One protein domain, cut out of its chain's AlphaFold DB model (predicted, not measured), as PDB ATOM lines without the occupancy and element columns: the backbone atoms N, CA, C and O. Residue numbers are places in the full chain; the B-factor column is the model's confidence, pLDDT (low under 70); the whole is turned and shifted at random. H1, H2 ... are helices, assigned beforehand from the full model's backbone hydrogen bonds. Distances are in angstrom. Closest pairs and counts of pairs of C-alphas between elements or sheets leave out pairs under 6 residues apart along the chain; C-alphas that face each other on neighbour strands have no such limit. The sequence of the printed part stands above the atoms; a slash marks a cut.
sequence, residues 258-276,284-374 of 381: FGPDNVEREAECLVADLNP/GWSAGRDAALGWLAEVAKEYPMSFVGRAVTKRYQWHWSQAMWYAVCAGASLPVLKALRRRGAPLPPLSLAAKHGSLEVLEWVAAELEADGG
ATOM      1  N   PHE A 258      38.051  15.661  -1.713       84.94
ATOM      2  CA  PHE A 258      37.548  16.110  -0.419       84.94
ATOM      3  C   PHE A 258      38.486  17.131   0.227       84.94
ATOM      4  O   PHE A 258      39.709  16.989   0.148       84.94
ATOM      5  N   GLY A 259      37.911  18.123   0.901       86.44
ATOM      6  CA  GLY A 259      38.609  19.174   1.636       86.44
ATOM      7  C   GLY A 259      38.124  19.319   3.078       86.44
ATOM      8  O   GLY A 259      37.207  18.613   3.505       86.44
ATOM      9  N   PRO A 260      38.735  20.230   3.855       86.69
ATOM     10  CA  PRO A 260      38.360  20.460   5.251       86.69
ATOM     11  C   PRO A 260      36.891  20.873   5.439       86.69
ATOM     12  O   PRO A 260      36.283  20.516   6.440       86.69
ATOM     13  N   ASP A 261      36.299  21.573   4.469       82.75
ATOM     14  CA  ASP A 261      34.882  21.952   4.468       82.75
ATOM     15  C   ASP A 261      33.943  20.741   4.356       82.75
ATOM     16  O   ASP A 261      32.888  20.717   4.990       82.75
ATOM     17  N   ASN A 262      34.344  19.696   3.621       83.25
ATOM     18  CA  ASN A 262      33.604  18.434   3.606       83.25
ATOM     19  C   ASN A 262      33.654  17.740   4.971       83.25
ATOM     20  O   ASN A 262      32.647  17.181   5.399       83.25
ATOM     21  N   VAL A 263      34.809  17.776   5.646       86.69
ATOM     22  CA  VAL A 263      34.991  17.167   6.972       86.69
ATOM     23  C   VAL A 263      34.152  17.893   8.022       86.69
ATOM     24  O   VAL A 263      33.483  17.241   8.821       86.69
ATOM     25  N   GLU A 264      34.147  19.231   8.005       85.00
ATOM     26  CA  GLU A 264      33.267  20.034   8.865       85.00
ATOM     27  C   GLU A 264      31.805  19.668   8.646       85.00
ATOM     28  O   GLU A 264      31.109  19.377   9.613       85.00
ATOM     29  N   ARG A 265      31.345  19.660   7.391       78.06
ATOM     30  CA  ARG A 265      29.941  19.393   7.079       78.06
ATOM     31  C   ARG A 265      29.519  17.986   7.493       78.06
ATOM     32  O   ARG A 265      28.445  17.828   8.065       78.06
ATOM     33  N   GLU A 266      30.358  16.983   7.238       79.50
ATOM     34  CA  GLU A 266      30.088  15.613   7.682       79.50
ATOM     35  C   GLU A 266      29.938  15.556   9.205       79.50
ATOM     36  O   GLU A 266      29.016  14.913   9.693       79.50
ATOM     37  N   ALA A 267      30.784  16.275   9.954       81.94
ATOM     38  CA  ALA A 267      30.683  16.367  11.407       81.94
ATOM     39  C   ALA A 267      29.447  17.167  11.875       81.94
ATOM     40  O   ALA A 267      28.777  16.753  12.819       81.94
ATOM     41  N   GLU A 268      29.102  18.280  11.218       77.31
ATOM     42  CA  GLU A 268      27.928  19.119  11.512       77.31
ATOM     43  C   GLU A 268      26.622  18.321  11.422       77.31
ATOM     44  O   GLU A 268      25.783  18.378  12.328       77.31
ATOM     45  N   CYS A 269      26.478  17.514  10.366       67.12
ATOM     46  CA  CYS A 269      25.332  16.627  10.179       67.12
ATOM     47  C   CYS A 269      25.144  15.644  11.351       67.12
ATOM     48  O   CYS A 269      24.028  15.184  11.583       67.12
ATOM     49  N   LEU A 270      26.195  15.349  12.128       66.75
ATOM     50  CA  LEU A 270      26.112  14.488  13.313       66.75
ATOM     51  C   LEU A 270      25.467  15.187  14.516       66.75
ATOM     52  O   LEU A 270      24.860  14.519  15.348       66.75
ATOM     53  N   VAL A 271      25.583  16.514  14.617       61.88
ATOM     54  CA  VAL A 271      25.024  17.300  15.731       61.88
ATOM     55  C   VAL A 271      23.569  17.692  15.476       61.88
ATOM     56  O   VAL A 271      22.784  17.768  16.419       61.88
ATOM     57  N   ALA A 272      23.168  17.888  14.215       53.56
ATOM     58  CA  ALA A 272      21.780  18.201  13.855       53.56
ATOM     59  C   ALA A 272      20.775  17.108  14.290       53.56
ATOM     60  O   ALA A 272      19.621  17.420  14.591       53.56
ATOM     61  N   ASP A 273      21.229  15.856  14.411       50.50
ATOM     62  CA  ASP A 273      20.445  14.713  14.905       50.50
ATOM     63  C   ASP A 273      20.185  14.750  16.435       50.50
ATOM     64  O   ASP A 273      19.457  13.905  16.960       50.50
ATOM     65  N   LEU A 274      20.743  15.730  17.164       49.47
ATOM     66  CA  LEU A 274      20.573  15.915  18.615       49.47
ATOM     67  C   LEU A 274      19.544  17.001  18.995       49.47
ATOM     68  O   LEU A 274      19.364  17.253  20.187       49.47
ATOM     69  N   ASN A 275      18.871  17.655  18.037       43.94
ATOM     70  CA  ASN A 275      17.903  18.720  18.339       43.94
ATOM     71  C   ASN A 275      16.550  18.157  18.855       43.94
ATOM     72  O   ASN A 275      15.808  17.568  18.054       43.94
ATOM     73  N   PRO A 276      16.174  18.379  20.135       41.91
ATOM     74  CA  PRO A 276      14.956  17.825  20.739       41.91
ATOM     75  C   PRO A 276      13.650  18.346  20.118       41.91
ATOM     76  O   PRO A 276      12.651  17.629  20.107       41.91
ATOM     77  N   GLY A 284      20.821   7.265  18.038       43.41
ATOM     78  CA  GLY A 284      22.145   7.745  18.391       43.41
ATOM     79  C   GLY A 284      23.273   7.350  17.444       43.41
ATOM     80  O   GLY A 284      23.108   6.615  16.468       43.41
ATOM     81  N   TRP A 285      24.445   7.870  17.803       48.47
ATOM     82  CA  TRP A 285      25.749   7.520  17.262       48.47
ATOM     83  C   TRP A 285      25.809   6.067  16.773       48.47
ATOM     84  O   TRP A 285      25.508   5.132  17.515       48.47
ATOM     85  N   SER A 286      26.195   5.867  15.514       53.78
ATOM     86  CA  SER A 286      26.344   4.527  14.941       53.78
ATOM     87  C   SER A 286      27.744   4.360  14.375       53.78
ATOM     88  O   SER A 286      28.290   5.280  13.770       53.78
ATOM     89  N   ALA A 287      28.311   3.164  14.541       53.62
ATOM     90  CA  ALA A 287      29.685   2.839  14.146       53.62
ATOM     91  C   ALA A 287      30.005   3.150  12.665       53.62
ATOM     92  O   ALA A 287      31.148   3.441  12.325       53.62
ATOM     93  N   GLY A 288      28.997   3.145  11.783       61.19
ATOM     94  CA  GLY A 288      29.159   3.532  10.377       61.19
ATOM     95  C   GLY A 288      29.560   5.000  10.171       61.19
ATOM     96  O   GLY A 288      30.231   5.310   9.188       61.19
ATOM     97  N   ARG A 289      29.208   5.897  11.105       72.12
ATOM     98  CA  ARG A 289      29.535   7.330  11.023       72.12
ATOM     99  C   ARG A 289      30.946   7.655  11.532       72.12
ATOM    100  O   ARG A 289      31.605   8.502  10.937       72.12
ATOM    101  N   ASP A 290      31.455   6.920  12.529       80.44
ATOM    102  CA  ASP A 290      32.878   6.959  12.924       80.44
ATOM    103  C   ASP A 290      33.786   6.616  11.734       80.44
ATOM    104  O   ASP A 290      34.752   7.321  11.439       80.44
ATOM    105  N   ALA A 291      33.443   5.541  11.016       82.50
ATOM    106  CA  ALA A 291      34.219   5.074   9.876       82.50
ATOM    107  C   ALA A 291      34.229   6.094   8.722       82.50
ATOM    108  O   ALA A 291      35.278   6.328   8.122       82.50
ATOM    109  N   ALA A 292      33.085   6.729   8.438       83.12
ATOM    110  CA  ALA A 292      32.970   7.764   7.413       83.12
ATOM    111  C   ALA A 292      33.808   9.006   7.748       83.12
ATOM    112  O   ALA A 292      34.653   9.404   6.944       83.12
ATOM    113  N   LEU A 293      33.631   9.583   8.943       86.00
ATOM    114  CA  LEU A 293      34.335  10.804   9.341       86.00
ATOM    115  C   LEU A 293      35.844  10.568   9.515       86.00
ATOM    116  O   LEU A 293      36.647  11.396   9.084       86.00
ATOM    117  N   GLY A 294      36.239   9.426  10.086       88.69
ATOM    118  CA  GLY A 294      37.643   9.034  10.214       88.69
ATOM    119  C   GLY A 294      38.329   8.892   8.854       88.69
ATOM    120  O   GLY A 294      39.374   9.501   8.625       88.69
ATOM    121  N   TRP A 295      37.706   8.169   7.917       90.44
ATOM    122  CA  TRP A 295      38.213   8.058   6.548       90.44
ATOM    123  C   TRP A 295      38.273   9.422   5.853       90.44
ATOM    124  O   TRP A 295      39.267   9.744   5.207       90.44
ATOM    125  N   LEU A 296      37.244  10.260   6.013       89.00
ATOM    126  CA  LEU A 296      37.190  11.577   5.383       89.00
ATOM    127  C   LEU A 296      38.321  12.487   5.878       89.00
ATOM    128  O   LEU A 296      38.994  13.127   5.068       89.00
ATOM    129  N   ALA A 297      38.600  12.474   7.184       90.31
ATOM    130  CA  ALA A 297      39.737  13.173   7.775       90.31
ATOM    131  C   ALA A 297      41.080  12.700   7.187       90.31
ATOM    132  O   ALA A 297      41.989  13.507   6.992       90.31
ATOM    133  N   GLU A 298      41.212  11.413   6.856       90.19
ATOM    134  CA  GLU A 298      42.416  10.840   6.243       90.19
ATOM    135  C   GLU A 298      42.571  11.145   4.748       90.19
ATOM    136  O   GLU A 298      43.691  11.166   4.229       90.19
ATOM    137  N   VAL A 299      41.493  11.384   4.011       89.62
ATOM    138  CA  VAL A 299      41.594  11.595   2.557       89.62
ATOM    139  C   VAL A 299      41.487  13.055   2.155       89.62
ATOM    140  O   VAL A 299      41.935  13.399   1.059       89.62
ATOM    141  N   ALA A 300      40.934  13.902   3.026       88.62
ATOM    142  CA  ALA A 300      40.789  15.324   2.774       88.62
ATOM    143  C   ALA A 300      42.151  15.969   2.483       88.62
ATOM    144  O   ALA A 300      43.146  15.706   3.166       88.62
ATOM    145  N   LYS A 301      42.202  16.808   1.454       84.69
ATOM    146  CA  LYS A 301      43.386  17.565   1.049       84.69
ATOM    147  C   LYS A 301      43.064  19.048   1.072       84.69
ATOM    148  O   LYS A 301      41.965  19.461   0.721       84.69
ATOM    149  N   GLU A 302      44.047  19.854   1.435       79.00
ATOM    150  CA  GLU A 302      43.980  21.290   1.189       79.00
ATOM    151  C   GLU A 302      44.167  21.524  -0.317       79.00
ATOM    152  O   GLU A 302      45.169  21.102  -0.896       79.00
ATOM    153  N   TYR A 303      43.186  22.143  -0.972       71.00
ATOM    154  CA  TYR A 303      43.234  22.464  -2.403       71.00
ATOM    155  C   TYR A 303      43.083  23.962  -2.627       71.00
ATOM    156  O   TYR A 303      42.213  24.556  -2.000       71.00
ATOM    157  N   PRO A 304      43.856  24.585  -3.535       57.44
ATOM    158  CA  PRO A 304      43.839  26.028  -3.732       57.44
ATOM    159  C   PRO A 304      42.414  26.520  -4.000       57.44
ATOM    160  O   PRO A 304      41.839  26.294  -5.063       57.44
ATOM    161  N   MET A 305      41.842  27.189  -3.002       56.00
ATOM    162  CA  MET A 305      40.616  27.952  -3.180       56.00
ATOM    163  C   MET A 305      40.937  29.124  -4.114       56.00
ATOM    164  O   MET A 305      42.084  29.555  -4.197       56.00
ATOM    165  N   SER A 306      39.940  29.706  -4.778       54.97
ATOM    166  CA  SER A 306      40.112  30.900  -5.632       54.97
ATOM    167  C   SER A 306      40.657  32.146  -4.902       54.97
ATOM    168  O   SER A 306      40.825  33.205  -5.501       54.97
ATOM    169  N   PHE A 307      40.964  32.023  -3.613       48.41
ATOM    170  CA  PHE A 307      41.639  33.002  -2.779       48.41
ATOM    171  C   PHE A 307      43.119  32.613  -2.663       48.41
ATOM    172  O   PHE A 307      43.431  31.451  -2.445       48.41
ATOM    173  N   VAL A 308      44.054  33.558  -2.778       40.03
ATOM    174  CA  VAL A 308      45.499  33.281  -2.652       40.03
ATOM    175  C   VAL A 308      46.018  33.838  -1.320       40.03
ATOM    176  O   VAL A 308      45.747  34.988  -0.980       40.03
ATOM    177  N   GLY A 309      46.785  33.045  -0.560       54.72
ATOM    178  CA  GLY A 309      47.574  33.512   0.594       54.72
ATOM    179  C   GLY A 309      47.019  33.181   1.992       54.72
ATOM    180  O   GLY A 309      46.192  32.290   2.163       54.72
ATOM    181  N   ARG A 310      47.488  33.916   3.016       54.34
ATOM    182  CA  ARG A 310      47.255  33.691   4.469       54.34
ATOM    183  C   ARG A 310      45.770  33.567   4.873       54.34
ATOM    184  O   ARG A 310      45.458  32.989   5.911       54.34
ATOM    185  N   ALA A 311      44.855  34.102   4.062       61.66
ATOM    186  CA  ALA A 311      43.407  33.984   4.248       61.66
ATOM    187  C   ALA A 311      42.885  32.549   4.029       61.66
ATOM    188  O   ALA A 311      41.970  32.123   4.729       61.66
ATOM    189  N   VAL A 312      43.497  31.787   3.117       58.59
ATOM    190  CA  VAL A 312      43.148  30.384   2.840       58.59
ATOM    191  C   VAL A 312      43.514  29.493   4.024       58.59
ATOM    192  O   VAL A 312      42.680  28.731   4.502       58.59
ATOM    193  N   THR A 313      44.723  29.655   4.567       61.25
ATOM    194  CA  THR A 313      45.200  28.890   5.730       61.25
ATOM    195  C   THR A 313      44.316  29.114   6.957       61.25
ATOM    196  O   THR A 313      43.944  28.158   7.631       61.25
ATOM    197  N   LYS A 314      43.902  30.365   7.214       72.06
ATOM    198  CA  LYS A 314      42.948  30.679   8.292       72.06
ATOM    199  C   LYS A 314      41.593  29.999   8.084       72.06
ATOM    200  O   LYS A 314      40.963  29.588   9.053       72.06
ATOM    201  N   ARG A 315      41.148  29.868   6.832       76.50
ATOM    202  CA  ARG A 315      39.874  29.229   6.498       76.50
ATOM    203  C   ARG A 315      39.923  27.709   6.660       76.50
ATOM    204  O   ARG A 315      38.984  27.153   7.213       76.50
ATOM    205  N   TYR A 316      41.009  27.034   6.280       81.00
ATOM    206  CA  TYR A 316      41.147  25.604   6.595       81.00
ATOM    207  C   TYR A 316      41.222  25.352   8.095       81.00
ATOM    208  O   TYR A 316      40.550  24.454   8.587       81.00
ATOM    209  N   GLN A 317      41.984  26.167   8.830       82.69
ATOM    210  CA  GLN A 317      42.038  26.071  10.290       82.69
ATOM    211  C   GLN A 317      40.653  26.247  10.920       82.69
ATOM    212  O   GLN A 317      40.313  25.514  11.847       82.69
ATOM    213  N   TRP A 318      39.837  27.166  10.394       86.62
ATOM    214  CA  TRP A 318      38.439  27.304  10.798       86.62
ATOM    215  C   TRP A 318      37.654  26.007  10.575       86.62
ATOM    216  O   TRP A 318      37.087  25.489  11.533       86.62
ATOM    217  N   HIS A 319      37.690  25.445   9.363       88.31
ATOM    218  CA  HIS A 319      36.969  24.211   9.034       88.31
ATOM    219  C   HIS A 319      37.390  23.026   9.921       88.31
ATOM    220  O   HIS A 319      36.548  22.330  10.482       88.31
ATOM    221  N   TRP A 320      38.694  22.841  10.153       91.00
ATOM    222  CA  TRP A 320      39.192  21.810  11.072       91.00
ATOM    223  C   TRP A 320      38.769  22.042  12.529       91.00
ATOM    224  O   TRP A 320      38.481  21.087  13.248       91.00
ATOM    225  N   SER A 321      38.703  23.304  12.965       89.81
ATOM    226  CA  SER A 321      38.221  23.666  14.306       89.81
ATOM    227  C   SER A 321      36.738  23.348  14.478       89.81
ATOM    228  O   SER A 321      36.354  22.765  15.489       89.81
ATOM    229  N   GLN A 322      35.917  23.682  13.479       88.19
ATOM    230  CA  GLN A 322      34.490  23.366  13.486       88.19
ATOM    231  C   GLN A 322      34.253  21.855  13.427       88.19
ATOM    232  O   GLN A 322      33.486  21.330  14.231       88.19
ATOM    233  N   ALA A 323      34.974  21.128  12.567       89.81
ATOM    234  CA  ALA A 323      34.889  19.671  12.491       89.81
ATOM    235  C   ALA A 323      35.163  18.993  13.845       89.81
ATOM    236  O   ALA A 323      34.404  18.120  14.260       89.81
ATOM    237  N   MET A 324      36.214  19.419  14.560       91.69
ATOM    238  CA  MET A 324      36.516  18.916  15.905       91.69
ATOM    239  C   MET A 324      35.396  19.240  16.895       91.69
ATOM    240  O   MET A 324      34.981  18.369  17.657       91.69
ATOM    241  N   TRP A 325      34.891  20.477  16.881       89.75
ATOM    242  CA  TRP A 325      33.804  20.891  17.765       89.75
ATOM    243  C   TRP A 325      32.555  20.028  17.558       89.75
ATOM    244  O   TRP A 325      32.047  19.447  18.518       89.75
ATOM    245  N   TYR A 326      32.107  19.878  16.308       85.94
ATOM    246  CA  TYR A 326      30.936  19.071  15.975       85.94
ATOM    247  C   TYR A 326      31.141  17.592  16.316       85.94
ATOM    248  O   TYR A 326      30.258  16.978  16.911       85.94
ATOM    249  N   ALA A 327      32.316  17.028  16.016       87.44
ATOM    250  CA  ALA A 327      32.629  15.637  16.332       87.44
ATOM    251  C   ALA A 327      32.558  15.359  17.844       87.44
ATOM    252  O   ALA A 327      31.966  14.363  18.254       87.44
ATOM    253  N   VAL A 328      33.091  16.252  18.685       87.62
ATOM    254  CA  VAL A 328      32.995  16.119  20.150       87.62
ATOM    255  C   VAL A 328      31.551  16.263  20.625       87.62
ATOM    256  O   VAL A 328      31.095  15.442  21.414       87.62
ATOM    257  N   CYS A 329      30.815  17.262  20.129       82.81
ATOM    258  CA  CYS A 329      29.403  17.469  20.467       82.81
ATOM    259  C   CYS A 329      28.528  16.258  20.131       82.81
ATOM    260  O   CYS A 329      27.602  15.942  20.877       82.81
ATOM    261  N   ALA A 330      28.824  15.589  19.018       77.12
ATOM    262  CA  ALA A 330      28.105  14.406  18.577       77.12
ATOM    263  C   ALA A 330      28.530  13.116  19.303       77.12
ATOM    264  O   ALA A 330      27.843  12.107  19.176       77.12
ATOM    265  N   GLY A 331      29.621  13.140  20.080       81.00
ATOM    266  CA  GLY A 331      30.126  11.979  20.816       81.00
ATOM    267  C   GLY A 331      31.025  11.057  19.988       81.00
ATOM    268  O   GLY A 331      30.979   9.841  20.168       81.00
ATOM    269  N   ALA A 332      31.831  11.615  19.080       84.31
ATOM    270  CA  ALA A 332      32.737  10.837  18.239       84.31
ATOM    271  C   ALA A 332      33.764  10.023  19.025       84.31
ATOM    272  O   ALA A 332      34.230  10.429  20.094       84.31
ATOM    273  N   SER A 333      34.154   8.877  18.460       87.50
ATOM    274  CA  SER A 333      35.153   8.017  19.082       87.50
ATOM    275  C   SER A 333      36.523   8.698  19.152       87.50
ATOM    276  O   SER A 333      36.908   9.503  18.293       87.50
ATOM    277  N   LEU A 334      37.312   8.328  20.164       91.25
ATOM    278  CA  LEU A 334      38.664   8.850  20.341       91.25
ATOM    279  C   LEU A 334      39.561   8.690  19.089       91.25
ATOM    280  O   LEU A 334      40.288   9.635  18.764       91.25
ATOM    281  N   PRO A 335      39.530   7.563  18.342       92.44
ATOM    282  CA  PRO A 335      40.272   7.436  17.088       92.44
ATOM    283  C   PRO A 335      39.967   8.533  16.061       92.44
ATOM    284  O   PRO A 335      40.903   9.059  15.453       92.44
ATOM    285  N   VAL A 336      38.696   8.917  15.895       90.62
ATOM    286  CA  VAL A 336      38.288   9.974  14.955       90.62
ATOM    287  C   VAL A 336      38.814  11.332  15.408       90.62
ATOM    288  O   VAL A 336      39.416  12.054  14.613       90.62
ATOM    289  N   LEU A 337      38.686  11.660  16.696       92.50
ATOM    290  CA  LEU A 337      39.203  12.921  17.236       92.50
ATOM    291  C   LEU A 337      40.729  13.019  17.089       92.50
ATOM    292  O   LEU A 337      41.257  14.050  16.665       92.50
ATOM    293  N   LYS A 338      41.456  11.921  17.334       92.75
ATOM    294  CA  LYS A 338      42.904  11.846  17.082       92.75
ATOM    295  C   LYS A 338      43.244  12.013  15.598       92.75
ATOM    296  O   LYS A 338      44.265  12.626  15.283       92.75
ATOM    297  N   ALA A 339      42.427  11.487  14.684       92.88
ATOM    298  CA  ALA A 339      42.616  11.680  13.247       92.88
ATOM    299  C   ALA A 339      42.446  13.156  12.850       92.88
ATOM    300  O   ALA A 339      43.306  13.697  12.154       92.88
ATOM    301  N   LEU A 340      41.416  13.836  13.368       92.56
ATOM    302  CA  LEU A 340      41.215  15.277  13.168       92.56
ATOM    303  C   LEU A 340      42.385  16.096  13.737       92.56
ATOM    304  O   LEU A 340      42.906  16.986  13.061       92.56
ATOM    305  N   ARG A 341      42.868  15.760  14.942       91.69
ATOM    306  CA  ARG A 341      44.025  16.425  15.568       91.69
ATOM    307  C   ARG A 341      45.288  16.308  14.711       91.69
ATOM    308  O   ARG A 341      45.973  17.306  14.502       91.69
ATOM    309  N   ARG A 342      45.563  15.128  14.137       90.38
ATOM    310  CA  ARG A 342      46.691  14.914  13.204       90.38
ATOM    311  C   ARG A 342      46.606  15.768  11.935       90.38
ATOM    312  O   ARG A 342      47.630  16.000  11.301       90.38
ATOM    313  N   ARG A 343      45.411  16.239  11.565       87.19
ATOM    314  CA  ARG A 343      45.178  17.146  10.430       87.19
ATOM    315  C   ARG A 343      45.245  18.627  10.781       87.19
ATOM    316  O   ARG A 343      45.012  19.462   9.916       87.19
ATOM    317  N   GLY A 344      45.622  18.956  12.016       83.19
ATOM    318  CA  GLY A 344      45.796  20.336  12.458       83.19
ATOM    319  C   GLY A 344      44.548  20.948  13.086       83.19
ATOM    320  O   GLY A 344      44.543  22.150  13.345       83.19
ATOM    321  N   ALA A 345      43.514  20.151  13.380       89.38
ATOM    322  CA  ALA A 345      42.434  20.617  14.237       89.38
ATOM    323  C   ALA A 345      42.979  20.951  15.645       89.38
ATOM    324  O   ALA A 345      43.804  20.198  16.184       89.38
ATOM    325  N   PRO A 346      42.564  22.071  16.260       88.69
ATOM    326  CA  PRO A 346      42.922  22.378  17.640       88.69
ATOM    327  C   PRO A 346      42.330  21.339  18.598       88.69
ATOM    328  O   PRO A 346      41.327  20.695  18.288       88.69
ATOM    329  N   LEU A 347      42.945  21.184  19.773       88.50
ATOM    330  CA  LEU A 347      42.329  20.414  20.852       88.50
ATOM    331  C   LEU A 347      40.990  21.062  21.242       88.50
ATOM    332  O   LEU A 347      40.915  22.293  21.333       88.50
ATOM    333  N   PRO A 348      39.932  20.268  21.474       86.31
ATOM    334  CA  PRO A 348      38.680  20.805  21.977       86.31
ATOM    335  C   PRO A 348      38.873  21.337  23.409       86.31
ATOM    336  O   PRO A 348      39.677  20.790  24.168       86.31
ATOM    337  N   PRO A 349      38.125  22.373  23.829       86.88
ATOM    338  CA  PRO A 349      38.148  22.826  25.216       86.88
ATOM    339  C   PRO A 349      37.766  21.699  26.183       86.88
ATOM    340  O   PRO A 349      36.821  20.950  25.918       86.88
ATOM    341  N   LEU A 350      38.430  21.627  27.341       87.44
ATOM    342  CA  LEU A 350      38.155  20.608  28.365       87.44
ATOM    343  C   LEU A 350      36.678  20.606  28.801       87.44
ATOM    344  O   LEU A 350      36.086  19.551  29.006       87.44
ATOM    345  N   SER A 351      36.051  21.784  28.866       86.38
ATOM    346  CA  SER A 351      34.623  21.937  29.171       86.38
ATOM    347  C   SER A 351      33.705  21.311  28.118       86.38
ATOM    348  O   SER A 351      32.649  20.786  28.466       86.38
ATOM    349  N   LEU A 352      34.097  21.339  26.842       83.00
ATOM    350  CA  LEU A 352      33.341  20.722  25.755       83.00
ATOM    351  C   LEU A 352      33.439  19.195  25.832       83.00
ATOM    352  O   LEU A 352      32.415  18.515  25.768       83.00
ATOM    353  N   ALA A 353      34.653  18.673  26.041       85.75
ATOM    354  CA  ALA A 353      34.896  17.245  26.231       85.75
ATOM    355  C   ALA A 353      34.159  16.702  27.466       85.75
ATOM    356  O   ALA A 353      33.530  15.655  27.381       85.75
ATOM    357  N   ALA A 354      34.150  17.442  28.577       84.12
ATOM    358  CA  ALA A 354      33.432  17.051  29.790       84.12
ATOM    359  C   ALA A 354      31.904  17.041  29.611       84.12
ATOM    360  O   ALA A 354      31.211  16.258  30.255       84.12
ATOM    361  N   LYS A 355      31.370  17.923  28.759       81.69
ATOM    362  CA  LYS A 355      29.925  18.054  28.539       81.69
ATOM    363  C   LYS A 355      29.370  17.034  27.540       81.69
ATOM    364  O   LYS A 355      28.228  16.611  27.701       81.69
ATOM    365  N   HIS A 356      30.135  16.688  26.505       80.69
ATOM    366  CA  HIS A 356      29.635  15.909  25.365       80.69
ATOM    367  C   HIS A 356      30.477  14.673  25.006       80.69
ATOM    368  O   HIS A 356      29.976  13.780  24.328       80.69
ATOM    369  N   GLY A 357      31.737  14.606  25.441       78.69
ATOM    370  CA  GLY A 357      32.641  13.494  25.148       78.69
ATOM    371  C   GLY A 357      32.505  12.318  26.119       78.69
ATOM    372  O   GLY A 357      31.827  12.391  27.143       78.69
ATOM    373  N   SER A 358      33.188  11.215  25.803       84.81
ATOM    374  CA  SER A 358      33.369  10.094  26.731       84.81
ATOM    375  C   SER A 358      34.466  10.391  27.762       84.81
ATOM    376  O   SER A 358      35.292  11.285  27.564       84.81
ATOM    377  N   LEU A 359      34.522   9.603  28.845       88.50
ATOM    378  CA  LEU A 359      35.607   9.694  29.832       88.50
ATOM    379  C   LEU A 359      36.987   9.534  29.172       88.50
ATOM    380  O   LEU A 359      37.886  10.318  29.444       88.50
ATOM    381  N   GLU A 360      37.113   8.594  28.234       91.44
ATOM    382  CA  GLU A 360      38.346   8.357  27.472       91.44
ATOM    383  C   GLU A 360      38.774   9.595  26.659       91.44
ATOM    384  O   GLU A 360      39.956   9.931  26.587       91.44
ATOM    385  N   VAL A 361      37.812  10.308  26.060       90.38
ATOM    386  CA  VAL A 361      38.078  11.561  25.336       90.38
ATOM    387  C   VAL A 361      38.502  12.665  26.300       90.38
ATOM    388  O   VAL A 361      39.437  13.400  25.992       90.38
ATOM    389  N   LEU A 362      37.856  12.781  27.462       90.56
ATOM    390  CA  LEU A 362      38.211  13.774  28.477       90.56
ATOM    391  C   LEU A 362      39.630  13.552  29.022       90.56
ATOM    392  O   LEU A 362      40.407  14.503  29.095       90.56
ATOM    393  N   GLU A 363      39.975  12.307  29.360       92.19
ATOM    394  CA  GLU A 363      41.310  11.915  29.828       92.19
ATOM    395  C   GLU A 363      42.380  12.198  28.770       92.19
ATOM    396  O   GLU A 363      43.426  12.768  29.080       92.19
ATOM    397  N   TRP A 364      42.102  11.871  27.504       94.19
ATOM    398  CA  TRP A 364      43.008  12.185  26.403       94.19
ATOM    399  C   TRP A 364      43.219  13.695  26.234       94.19
ATOM    400  O   TRP A 364      44.361  14.133  26.109       94.19
ATOM    401  N   VAL A 365      42.152  14.503  26.259       91.44
ATOM    402  CA  VAL A 365      42.262  15.966  26.135       91.44
ATOM    403  C   VAL A 365      43.065  16.558  27.295       91.44
ATOM    404  O   VAL A 365      43.908  17.418  27.060       91.44
ATOM    405  N   ALA A 366      42.845  16.091  28.528       89.81
ATOM    406  CA  ALA A 366      43.617  16.531  29.690       89.81
ATOM    407  C   ALA A 366      45.113  16.205  29.532       89.81
ATOM    408  O   ALA A 366      45.948  17.093  29.688       89.81
ATOM    409  N   ALA A 367      45.439  14.972  29.134       90.94
ATOM    410  CA  ALA A 367      46.820  14.541  28.927       90.94
ATOM    411  C   ALA A 367      47.533  15.328  27.810       90.94
ATOM    412  O   ALA A 367      48.698  15.697  27.956       90.94
ATOM    413  N   GLU A 368      46.850  15.619  26.698       89.00
ATOM    414  CA  GLU A 368      47.420  16.426  25.610       89.00
ATOM    415  C   GLU A 368      47.632  17.886  26.029       89.00
ATOM    416  O   GLU A 368      48.641  18.476  25.662       89.00
ATOM    417  N   LEU A 369      46.725  18.469  26.824       86.31
ATOM    418  CA  LEU A 369      46.892  19.827  27.353       86.31
ATOM    419  C   LEU A 369      48.072  19.924  28.329       86.31
ATOM    420  O   LEU A 369      48.809  20.908  28.294       86.31
ATOM    421  N   GLU A 370      48.282  18.909  29.171       85.50
ATOM    422  CA  GLU A 370      49.458  18.820  30.046       85.50
ATOM    423  C   GLU A 370      50.757  18.677  29.238       85.50
ATOM    424  O   GLU A 370      51.760  19.321  29.553       85.50
ATOM    425  N   ALA A 371      50.734  17.887  28.160       82.19
ATOM    426  CA  ALA A 371      51.873  17.717  27.260       82.19
ATOM    427  C   ALA A 371      52.188  18.989  26.443       82.19
ATOM    428  O   ALA A 371      53.358  19.364  26.317       82.19
ATOM    429  N   ASP A 372      51.165  19.684  25.932       73.44
ATOM    430  CA  ASP A 372      51.294  20.969  25.228       73.44
ATOM    431  C   ASP A 372      51.731  22.094  26.197       73.44
ATOM    432  O   ASP A 372      52.450  23.013  25.802       73.44
ATOM    433  N   GLY A 373      51.397  21.974  27.489       60.00
ATOM    434  CA  GLY A 373      51.842  22.832  28.595       60.00
ATOM    435  C   GLY A 373      53.278  22.594  29.092       60.00
ATOM    436  O   GLY A 373      53.688  23.210  30.074       60.00
ATOM    437  N   GLY A 374      54.058  21.733  28.422       46.44
ATOM    438  CA  GLY A 374      55.468  21.445  28.724       46.44
ATOM    439  C   GLY A 374      56.496  22.058  27.759       46.44
ATOM    440  O   GLY A 374      57.696  21.830  27.920       46.44
TER     441      GLY A 374
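This is residues 258 to 276 and 284 to 374 of the 381 residues of the protein "Predicted protein" of Chlamydomonas reinhardtii (UniProt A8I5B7). Four nearly aligned helices, H1 to H4, form a four-sided bundle, and the hairpin of H5 and H6 packs on one end of H3. The 110 printed residues include six named helices, H1 to H6 in chain order, and no named strand: all helix. The whole is compact, radius of gyration of the C-alphas 13.9 A, spans 41 by 38 by 24 A.

Start at H1, residues 260 to 272, which touches H3, residues 310 to 330; their closest C-alphas, Glu 264 and Ala 323, are 4.0 A apart. Look next at H3 residues 328 to 330, which alone touch H5, residues 350 to 356, at a steep tilt of 49 degrees; closest are C-alphas 329 and 356, 5.1 A. Every O i to N i+4 pair is within hydrogen-bond range except in H1, 7 of 9.

Find C-alpha 260 at (38.360, 20.460, 5.251). H2 is residues 287 to 299, H4 334 to 342; H3 spans 30.6 A. H6, residues 359 to 372, ends at (51.294, 20.969, 25.228).

Residues 277 to 283 are cut out, a 12.6 A gap between C-alphas. Residues 304 to 313 are among those under pLDDT 70.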